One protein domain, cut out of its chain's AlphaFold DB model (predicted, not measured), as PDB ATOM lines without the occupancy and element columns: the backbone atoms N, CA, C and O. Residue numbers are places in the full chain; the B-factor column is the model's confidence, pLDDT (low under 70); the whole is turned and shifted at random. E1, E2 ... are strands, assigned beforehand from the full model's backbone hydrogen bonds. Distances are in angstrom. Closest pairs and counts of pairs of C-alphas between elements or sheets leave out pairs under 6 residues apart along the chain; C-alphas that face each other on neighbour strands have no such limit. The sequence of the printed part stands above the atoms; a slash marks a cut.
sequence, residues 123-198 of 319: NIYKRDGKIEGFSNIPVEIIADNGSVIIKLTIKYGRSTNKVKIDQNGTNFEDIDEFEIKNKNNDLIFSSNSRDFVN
ATOM      1  N   ASN A 123     130.035 188.320  80.216       80.62
ATOM      2  CA  ASN A 123     129.888 188.331  81.676       80.62
ATOM      3  C   ASN A 123     128.739 189.247  82.113       80.62
ATOM      4  O   ASN A 123     128.819 190.468  81.982       80.62
ATOM      5  N   ILE A 124     127.712 188.660  82.727       80.56
ATOM      6  CA  ILE A 124     126.570 189.393  83.280       80.56
ATOM      7  C   ILE A 124     126.773 189.570  84.785       80.56
ATOM      8  O   ILE A 124     126.937 188.599  85.522       80.56
ATOM      9  N   TYR A 125     126.722 190.817  85.252       82.50
ATOM     10  CA  TYR A 125     126.788 191.144  86.674       82.50
ATOM     11  C   TYR A 125     125.445 191.692  87.140       82.50
ATOM     12  O   TYR A 125     125.063 192.804  86.779       82.50
ATOM     13  N   LYS A 126     124.748 190.926  87.980       82.88
ATOM     14  CA  LYS A 126     123.466 191.326  88.560       82.88
ATOM     15  C   LYS A 126     123.555 191.373  90.081       82.88
ATOM     16  O   LYS A 126     124.048 190.434  90.698       82.88
ATOM     17  N   ARG A 127     123.105 192.474  90.691       80.88
ATOM     18  CA  ARG A 127     123.215 192.691  92.149       80.88
ATOM     19  C   ARG A 127     122.158 191.953  92.962       80.88
ATOM     20  O   ARG A 127     122.432 191.588  94.097       80.88
ATOM     21  N   ASP A 128     120.970 191.776  92.406       80.44
ATOM     22  CA  ASP A 128     119.833 191.121  93.060       80.44
ATOM     23  C   ASP A 128     119.787 189.604  92.806       80.44
ATOM     24  O   ASP A 128     118.964 188.919  93.401       80.44
ATOM     25  N   GLY A 129     120.654 189.079  91.930       80.56
ATOM     26  CA  GLY A 129     120.801 187.644  91.668       80.56
ATOM     27  C   GLY A 129     119.623 186.976  90.950       80.56
ATOM     28  O   GLY A 129     119.644 185.764  90.776       80.56
ATOM     29  N   LYS A 130     118.608 187.733  90.517       84.69
ATOM     30  CA  LYS A 130     117.398 187.185  89.881       84.69
ATOM     31  C   LYS A 130     117.496 187.228  88.364       84.69
ATOM     32  O   LYS A 130     117.737 188.290  87.810       84.69
ATOM     33  N   ILE A 131     117.271 186.128  87.665       85.75
ATOM     34  CA  ILE A 131     117.165 186.138  86.202       85.75
ATOM     35  C   ILE A 131     115.773 185.626  85.863       85.75
ATOM     36  O   ILE A 131     115.426 184.505  86.220       85.75
ATOM     37  N   GLU A 132     114.969 186.473  85.230       83.44
ATOM     38  CA  GLU A 132     113.548 186.226  84.992       83.44
ATOM     39  C   GLU A 132     113.227 186.418  83.509       83.44
ATOM     40  O   GLU A 132     113.846 187.231  82.821       83.44
ATOM     41  N   GLY A 133     112.272 185.631  83.018       80.62
ATOM     42  CA  GLY A 133     111.747 185.713  81.657       80.62
ATOM     43  C   GLY A 133     110.331 186.273  81.643       80.62
ATOM     44  O   GLY A 133     109.713 186.484  82.684       80.62
ATOM     45  N   PHE A 134     109.787 186.488  80.449       78.69
ATOM     46  CA  PHE A 134     108.393 186.903  80.295       78.69
ATOM     47  C   PHE A 134     107.441 185.733  80.564       78.69
ATOM     48  O   PHE A 134     107.797 184.579  80.344       78.69
ATOM     49  N   SER A 135     106.196 186.023  80.968       70.81
ATOM     50  CA  SER A 135     105.217 185.044  81.482       70.81
ATOM     51  C   SER A 135     104.882 183.845  80.576       70.81
ATOM     52  O   SER A 135     104.168 182.951  81.014       70.81
ATOM     53  N   ASN A 136     105.392 183.785  79.342       75.06
ATOM     54  CA  ASN A 136     105.232 182.658  78.419       75.06
ATOM     55  C   ASN A 136     106.501 182.319  77.614       75.06
ATOM     56  O   ASN A 136     106.421 181.534  76.672       75.06
ATOM     57  N   ILE A 137     107.651 182.913  77.945       79.50
ATOM     58  CA  ILE A 137     108.910 182.696  77.222       79.50
ATOM     59  C   ILE A 137     109.943 182.197  78.238       79.50
ATOM     60  O   ILE A 137     110.273 182.950  79.160       79.50
ATOM     61  N   PRO A 138     110.427 180.945  78.120       79.12
ATOM     62  CA  PRO A 138     111.454 180.440  79.017       79.12
ATOM     63  C   PRO A 138     112.741 181.252  78.849       79.12
ATOM     64  O   PRO A 138     113.072 181.703  77.754       79.12
ATOM     65  N   VAL A 139     113.472 181.435  79.947       84.88
ATOM     66  CA  VAL A 139     114.839 181.949  79.873       84.88
ATOM     67  C   VAL A 139     115.747 180.788  79.511       84.88
ATOM     68  O   VAL A 139     115.852 179.823  80.268       84.88
ATOM     69  N   GLU A 140     116.417 180.901  78.373       84.75
ATOM     70  CA  GLU A 140     117.407 179.929  77.926       84.75
ATOM     71  C   GLU A 140     118.801 180.540  78.056       84.75
ATOM     72  O   GLU A 140     119.086 181.608  77.517       84.75
ATOM     73  N   ILE A 141     119.668 179.869  78.816       86.69
ATOM     74  CA  ILE A 141     121.082 180.221  78.940       86.69
ATOM     75  C   ILE A 141     121.862 179.086  78.292       86.69
ATOM     76  O   ILE A 141     121.875 177.965  78.802       86.69
ATOM     77  N   ILE A 142     122.487 179.384  77.159       84.88
ATOM     78  CA  ILE A 142     123.184 178.407  76.325       84.88
ATOM     79  C   ILE A 142     124.682 178.715  76.372       84.88
ATOM     80  O   ILE A 142     125.088 179.876  76.373       84.88
ATOM     81  N   ALA A 143     125.503 177.668  76.438       84.44
ATOM     82  CA  ALA A 143     126.952 177.770  76.328       84.44
ATOM     83  C   ALA A 143     127.446 176.848  75.207       84.44
ATOM     84  O   ALA A 143     127.473 175.626  75.366       84.44
ATOM     85  N   ASP A 144     127.872 177.434  74.088       81.44
ATOM     86  CA  ASP A 144     128.402 176.684  72.947       81.44
ATOM     87  C   ASP A 144     129.808 176.160  73.252       81.44
ATOM     88  O   ASP A 144     130.763 176.927  73.365       81.44
ATOM     89  N   ASN A 145     129.945 174.836  73.402       80.31
ATOM     90  CA  ASN A 145     131.209 174.168  73.755       80.31
ATOM     91  C   ASN A 145     131.898 174.753  75.006       80.31
ATOM     92  O   ASN A 145     133.126 174.742  75.119       80.31
ATOM     93  N   GLY A 146     131.103 175.262  75.947       84.50
ATOM     94  CA  GLY A 146     131.578 175.915  77.160       84.50
ATOM     95  C   GLY A 146     130.857 175.437  78.415       84.50
ATOM     96  O   GLY A 146     130.140 174.438  78.417       84.50
ATOM     97  N   SER A 147     131.065 176.173  79.504       88.44
ATOM     98  CA  SER A 147     130.378 175.953  80.777       88.44
ATOM     99  C   SER A 147     129.680 177.227  81.227       88.44
ATOM    100  O   SER A 147     130.295 178.296  81.198       88.44
ATOM    101  N   VAL A 148     128.450 177.110  81.720       89.50
ATOM    102  CA  VAL A 148     127.760 178.207  82.407       89.50
ATOM    103  C   VAL A 148     128.278 178.261  83.841       89.50
ATOM    104  O   VAL A 148     128.177 177.283  84.585       89.50
ATOM    105  N   ILE A 149     128.867 179.392  84.232       89.31
ATOM    106  CA  ILE A 149     129.457 179.582  85.561       89.31
ATOM    107  C   ILE A 149     128.739 180.726  86.265       89.31
ATOM    108  O   ILE A 149     128.834 181.879  85.843       89.31
ATOM    109  N   ILE A 150     128.085 180.419  87.383       89.12
ATOM    110  CA  ILE A 150     127.474 181.424  88.251       89.12
ATOM    111  C   ILE A 150     128.420 181.673  89.420       89.12
ATOM    112  O   ILE A 150     128.737 180.775  90.209       89.12
ATOM    113  N   LYS A 151     128.884 182.919  89.514       87.38
ATOM    114  CA  LYS A 151     129.778 183.383  90.573       87.38
ATOM    115  C   LYS A 151     129.022 184.297  91.520       87.38
ATOM    116  O   LYS A 151     128.522 185.340  91.099       87.38
ATOM    117  N   LEU A 152     129.004 183.956  92.805       81.44
ATOM    118  CA  LEU A 152     128.519 184.875  93.833       81.44
ATOM    119  C   LEU A 152     129.688 185.734  94.313       81.44
ATOM    120  O   LEU A 152     130.724 185.233  94.756       81.44
ATOM    121  N   THR A 153     129.527 187.049  94.188       74.38
ATOM    122  CA  THR A 153     130.517 188.020  94.659       74.38
ATOM    123  C   THR A 153     130.033 188.604  95.973       74.38
ATOM    124  O   THR A 153     129.083 189.384  96.010       74.38
ATOM    125  N   ILE A 154     130.689 188.219  97.064       70.69
ATOM    126  CA  ILE A 154     130.413 188.757  98.396       70.69
ATOM    127  C   ILE A 154     131.108 190.120  98.506       70.69
ATOM    128  O   ILE A 154     132.250 190.266  98.074       70.69
ATOM    129  N   LYS A 155     130.442 191.111  99.114       63.97
ATOM    130  CA  LYS A 155     130.871 192.526  99.210       63.97
ATOM    131  C   LYS A 155     132.313 192.739  99.722       63.97
ATOM    132  O   LYS A 155     132.899 193.778  99.443       63.97
ATOM    133  N   TYR A 156     132.878 191.754 100.428       65.94
ATOM    134  CA  TYR A 156     134.240 191.764 100.984       65.94
ATOM    135  C   TYR A 156     135.025 190.458 100.734       65.94
ATOM    136  O   TYR A 156     136.032 190.208 101.392       65.94
ATOM    137  N   GLY A 157     134.559 189.597  99.823       64.44
ATOM    138  CA  GLY A 157     135.129 188.266  99.584       64.44
ATOM    139  C   GLY A 157     135.691 188.089  98.176       64.44
ATOM    140  O   GLY A 157     135.419 188.874  97.268       64.44
ATOM    141  N   ARG A 158     136.462 187.015  97.974       68.94
ATOM    142  CA  ARG A 158     136.818 186.565  96.622       68.94
ATOM    143  C   ARG A 158     135.573 186.003  95.940       68.94
ATOM    144  O   ARG A 158     134.820 185.244  96.546       68.94
ATOM    145  N   SER A 159     135.388 186.367  94.674       69.06
ATOM    146  CA  SER A 159     134.394 185.733  93.809       69.06
ATOM    147  C   SER A 159     134.733 184.249  93.698       69.06
ATOM    148  O   SER A 159     135.849 183.897  93.309       69.06
ATOM    149  N   THR A 160     133.805 183.389  94.100       75.75
ATOM    150  CA  THR A 160     133.963 181.933  94.020       75.75
ATOM    151  C   THR A 160     132.945 181.382  93.033       75.75
ATOM    152  O   THR A 160     131.846 181.922  92.890       75.75
ATOM    153  N   ASN A 161     133.343 180.345  92.297       76.44
ATOM    154  CA  ASN A 161     132.422 179.621  91.430       76.44
ATOM    155  C   ASN A 161     131.495 178.828  92.338       76.44
ATOM    156  O   ASN A 161     131.968 178.039  93.149       76.44
ATOM    157  N   LYS A 162     130.200 179.083  92.219       82.19
ATOM    158  CA  LYS A 162     129.195 178.489  93.091       82.19
ATOM    159  C   LYS A 162     128.369 177.464  92.332       82.19
ATOM    160  O   LYS A 162     128.192 176.349  92.800       82.19
ATOM    161  N   VAL A 163     127.929 177.818  91.125       88.50
ATOM    162  CA  VAL A 163     127.298 176.875  90.193       88.50
ATOM    163  C   VAL A 163     128.182 176.742  88.969       88.50
ATOM    164  O   VAL A 163     128.584 177.749  88.378       88.50
ATOM    165  N   LYS A 164     128.453 175.503  88.566       88.94
ATOM    166  CA  LYS A 164     129.094 175.187  87.293       88.94
ATOM    167  C   LYS A 164     128.241 174.166  86.552       88.94
ATOM    168  O   LYS A 164     128.024 173.068  87.055       88.94
ATOM    169  N   ILE A 165     127.784 174.541  85.365       90.06
ATOM    170  CA  ILE A 165     127.040 173.672  84.456       90.06
ATOM    171  C   ILE A 165     127.935 173.434  83.246       90.06
ATOM    172  O   ILE A 165     128.266 174.377  82.527       90.06
ATOM    173  N   ASP A 166     128.377 172.198  83.054       88.50
ATOM    174  CA  ASP A 166     129.213 171.794  81.927       88.50
ATOM    175  C   ASP A 166     128.708 170.485  81.300       88.50
ATOM    176  O   ASP A 166     127.681 169.934  81.694       88.50
ATOM    177  N   GLN A 167     129.421 169.993  80.285       83.75
ATOM    178  CA  GLN A 167     129.079 168.738  79.604       83.75
ATOM    179  C   GLN A 167     129.233 167.498  80.504       83.75
ATOM    180  O   GLN A 167     128.635 166.463  80.218       83.75
ATOM    181  N   ASN A 168     130.028 167.587  81.576       80.56
ATOM    182  CA  ASN A 168     130.262 166.494  82.520       80.56
ATOM    183  C   ASN A 168     129.215 166.472  83.643       80.56
ATOM    184  O   ASN A 168     129.044 165.442  84.297       80.56
ATOM    185  N   GLY A 169     128.508 167.580  83.863       79.75
ATOM    186  CA  GLY A 169     127.360 167.655  84.752       79.75
ATOM    187  C   GLY A 169     127.148 169.035  85.369       79.75
ATOM    188  O   GLY A 169     127.733 170.043  84.974       79.75
ATOM    189  N   THR A 170     126.290 169.052  86.384       84.00
ATOM    190  CA  THR A 170     125.960 170.248  87.159       84.00
ATOM    191  C   THR A 170     126.531 170.105  88.560       84.00
ATOM    192  O   THR A 170     126.171 169.175  89.280       84.00
ATOM    193  N   ASN A 171     127.405 171.029  88.951       83.12
ATOM    194  CA  ASN A 171     128.012 171.065  90.274       83.12
ATOM    195  C   ASN A 171     127.585 172.331  91.031       83.12
ATOM    196  O   ASN A 171     127.636 173.438  90.487       83.12
ATOM    197  N   PHE A 172     127.185 172.138  92.287       82.31
ATOM    198  CA  PHE A 172     126.790 173.182  93.226       82.31
ATOM    199  C   PHE A 172     127.743 173.145  94.422       82.31
ATOM    200  O   PHE A 172     127.770 172.171  95.174       82.31
ATOM    201  N   GLU A 173     128.515 174.210  94.613       79.88
ATOM    202  CA  GLU A 173     129.501 174.325  95.685       79.88
ATOM    203  C   GLU A 173     129.183 175.524  96.576       79.88
ATOM    204  O   GLU A 173     129.187 176.665  96.118       79.88
ATOM    205  N   ASP A 174     128.966 175.264  97.870       74.50
ATOM    206  CA  ASP A 174     128.877 176.290  98.921       74.50
ATOM    207  C   ASP A 174     127.828 177.385  98.618       74.50
ATOM    208  O   ASP A 174     128.125 178.584  98.640       74.50
ATOM    209  N   ILE A 175     126.611 176.959  98.264       77.31
ATOM    210  CA  ILE A 175     125.457 177.824  97.986       77.31
ATOM    211  C   ILE A 175     124.413 177.658  99.081       77.31
ATOM    212  O   ILE A 175     123.974 176.538  99.338       77.31
ATOM    213  N   ASP A 176     123.964 178.781  99.640       76.75
ATOM    214  CA  ASP A 176     122.856 178.798 100.596       76.75
ATOM    215  C   ASP A 176     121.520 178.487  99.915       76.75
ATOM    216  O   ASP A 176     120.734 177.691 100.418       76.75
ATOM    217  N   GLU A 177     121.246 179.102  98.763       82.50
ATOM    218  CA  GLU A 177     119.976 178.968  98.052       82.50
ATOM    219  C   GLU A 177     120.156 179.206  96.546       82.50
ATOM    220  O   GLU A 177     120.711 180.217  96.112       82.50
ATOM    221  N   PHE A 178     119.687 178.259  95.738       85.50
ATOM    222  CA  PHE A 178     119.569 178.375  94.292       85.50
ATOM    223  C   PHE A 178     118.243 177.762  93.873       85.50
ATOM    224  O   PHE A 178     118.047 176.562  94.052       85.50
ATOM    225  N   GLU A 179     117.354 178.580  93.315       87.06
ATOM    226  CA  GLU A 179     115.999 178.180  92.949       87.06
ATOM    227  C   GLU A 179     115.763 178.321  91.446       87.06
ATOM    228  O   GLU A 179     116.119 179.329  90.834       87.06
ATOM    229  N   ILE A 180     115.092 177.330  90.862       87.06
ATOM    230  CA  ILE A 180     114.535 177.400  89.511       87.06
ATOM    231  C   ILE A 180     113.021 177.315  89.645       87.06
ATOM    232  O   ILE A 180     112.501 176.353  90.216       87.06
ATOM    233  N   LYS A 181     112.313 178.309  89.103       85.94
ATOM    234  CA  LYS A 181     110.849 178.401  89.158       85.94
ATOM    235  C   LYS A 181     110.237 178.344  87.766       85.94
ATOM    236  O   LYS A 181     110.838 178.786  86.789       85.94
ATOM    237  N   ASN A 182     109.035 177.783  87.682       84.81
ATOM    238  CA  ASN A 182     108.234 177.770  86.461       84.81
ATOM    239  C   ASN A 182     107.521 179.121  86.249       84.81
ATOM    240  O   ASN A 182     107.479 179.960  87.143       84.81
ATOM    241  N   LYS A 183     106.847 179.285  85.104       82.94
ATOM    242  CA  LYS A 183     105.985 180.431  84.767       82.94
ATOM    243  C   LYS A 183     104.924 180.761  85.827       82.94
ATOM    244  O   LYS A 183     104.540 181.914  85.970       82.94
ATOM    245  N   ASN A 184     104.451 179.751  86.559       82.56
ATOM    246  CA  ASN A 184     103.455 179.891  87.625       82.56
ATOM    247  C   ASN A 184     104.086 180.253  88.982       82.56
ATOM    248  O   ASN A 184     103.381 180.309  89.983       82.56
ATOM    249  N   ASN A 185     105.407 180.470  89.020       81.31
ATOM    250  CA  ASN A 185     106.215 180.627  90.227       81.31
ATOM    251  C   ASN A 185     106.322 179.354  91.096       81.31
ATOM    252  O   ASN A 185     106.754 179.419  92.245       81.31
ATOM    253  N   ASP A 186     105.971 178.193  90.535       83.50
ATOM    254  CA  ASP A 186     106.137 176.887  91.177       83.50
ATOM    255  C   ASP A 186     107.620 176.483  91.195       83.50
ATOM    256  O   ASP A 186     108.307 176.597  90.174       83.50
ATOM    257  N   LEU A 187     108.114 175.986  92.331       80.44
ATOM    258  CA  LEU A 187     109.503 175.551  92.497       80.44
ATOM    259  C   LEU A 187     109.766 174.246  91.724       80.44
ATOM    260  O   LEU A 187     109.165 173.213  92.010       80.44
ATOM    261  N   ILE A 188     110.680 174.291  90.754       81.31
ATOM    262  CA  ILE A 188     111.124 173.124  89.972       81.31
ATOM    263  C   ILE A 188     112.357 172.486  90.621       81.31
ATOM    264  O   ILE A 188     112.478 171.264  90.676       81.31
ATOM    265  N   PHE A 189     113.283 173.319  91.088       82.00
ATOM    266  CA  PHE A 189     114.532 172.896  91.709       82.00
ATOM    267  C   PHE A 189     114.896 173.879  92.811       82.00
ATOM    268  O   PHE A 189     114.798 175.087  92.601       82.00
ATOM    269  N   SER A 190     115.371 173.371  93.945       81.00
ATOM    270  CA  SER A 190     116.063 174.178  94.942       81.00
ATOM    271  C   SER A 190     117.262 173.421  95.486       81.00
ATOM    272  O   SER A 190     117.177 172.226  95.762       81.00
ATOM    273  N   SER A 191     118.376 174.124  95.677       77.50
ATOM    274  CA  SER A 191     119.543 173.569  96.367       77.50
ATOM    275  C   SER A 191     119.332 173.396  97.878       77.50
ATOM    276  O   SER A 191     120.129 172.713  98.514       77.50
ATOM    277  N   ASN A 192     118.295 174.015  98.457       73.62
ATOM    278  CA  ASN A 192     118.047 174.060  99.905       73.62
ATOM    279  C   ASN A 192     116.604 173.666 100.284       73.62
ATOM    280  O   ASN A 192     116.165 173.864 101.418       73.62
ATOM    281  N   SER A 193     115.824 173.105  99.355       63.41
ATOM    282  CA  SER A 193     114.489 172.616  99.703       63.41
ATOM    283  C   SER A 193     114.579 171.330 100.518       63.41
ATOM    284  O   SER A 193     115.237 170.373 100.111       63.41
ATOM    285  N   ARG A 194     113.828 171.285 101.623       56.22
ATOM    286  CA  ARG A 194     113.504 170.050 102.361       56.22
ATOM    287  C   ARG A 194     112.338 169.280 101.737       56.22
ATOM    288  O   ARG A 194     111.955 168.231 102.242       56.22
ATOM    289  N   ASP A 195     111.754 169.820 100.673       54.75
ATOM    290  CA  ASP A 195     110.624 169.213  99.986       54.75
ATOM    291  C   ASP A 195     111.083 168.054  99.095       54.75
ATOM    292  O   ASP A 195     112.181 168.066  98.533       54.75
ATOM    293  N   PHE A 196     110.221 167.043  98.957       51.75
ATOM    294  CA  PHE A 196     110.454 165.860  98.130       51.75
ATOM    295  C   PHE A 196     110.515 166.231  96.641       51.75
ATOM    296  O   PHE A 196     109.537 166.100  95.903       51.75
ATOM    297  N   VAL A 197     111.679 166.676  96.171       57.12
ATOM    298  CA  VAL A 197     111.919 166.889  94.745       57.12
ATOM    299  C   VAL A 197     112.192 165.532  94.097       57.12
ATOM    300  O   VAL A 197     113.182 164.858  94.383       57.12
ATOM    301  N   ASN A 198     111.291 165.105  93.210       59.03
ATOM    302  CA  ASN A 198     111.484 163.898  92.413       59.03
ATOM    303  C   ASN A 198     112.460 164.196  91.269       59.03
ATOM    304  O   ASN A 198     112.059 164.587  90.169       59.03
TER     305      ASN A 198
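Overview. This is residues 123 to 198 of the 319 residues of the protein "Beta-sarcoglycan" of Lamprigera yunnana (UniProt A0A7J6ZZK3). There is little regular structure: a three-strand sheet, E1-E2-E3, stands apart from a small hairpin, E4 and E5, and a long unnamed stretch, residues 123 to 147, runs out and folds back before E1. The printed part has 76 residues, 23 of them in five named strands, E1 to E5 in chain order; the class is all strand, and both sheets are antiparallel. It is only just compact, close to loose, with a radius of gyration of the C-alphas of 13.6 A and spans of 35 by 32 by 28 A.

Arrangement. E2, residues 160 to 166, is the inner strand of a meander, each strand the antiparallel neighbour of the one before; E1, residues 148 to 152, and E3, residues 169 to 172, are edge strands. Within hydrogen-bond range are N 150 and O 163 of hairpin E1 and E2, 2.9 A, and N 171 and O 164 of hairpin E2 and E3, 2.9 A. E4, residues 179 to 181, and E5, residues 187 to 190, form an antiparallel hairpin at 170 degrees, with N 180 and O 189 at 2.9 A.

Along the chain. E2 is 16.5 A long and E1 13.3 A. C-alpha 148 is at (127.760, 178.207, 82.407), C-alpha 190 at (116.063, 174.178, 94.942).

Size, cuts and confidence. The farthest C-alphas, of Asn 136 and Tyr 156, are 37.9 A apart. The printed part has no cut, and no link between strands is long. Residues 155 to 159 and 193 to 198 have pLDDT under 70.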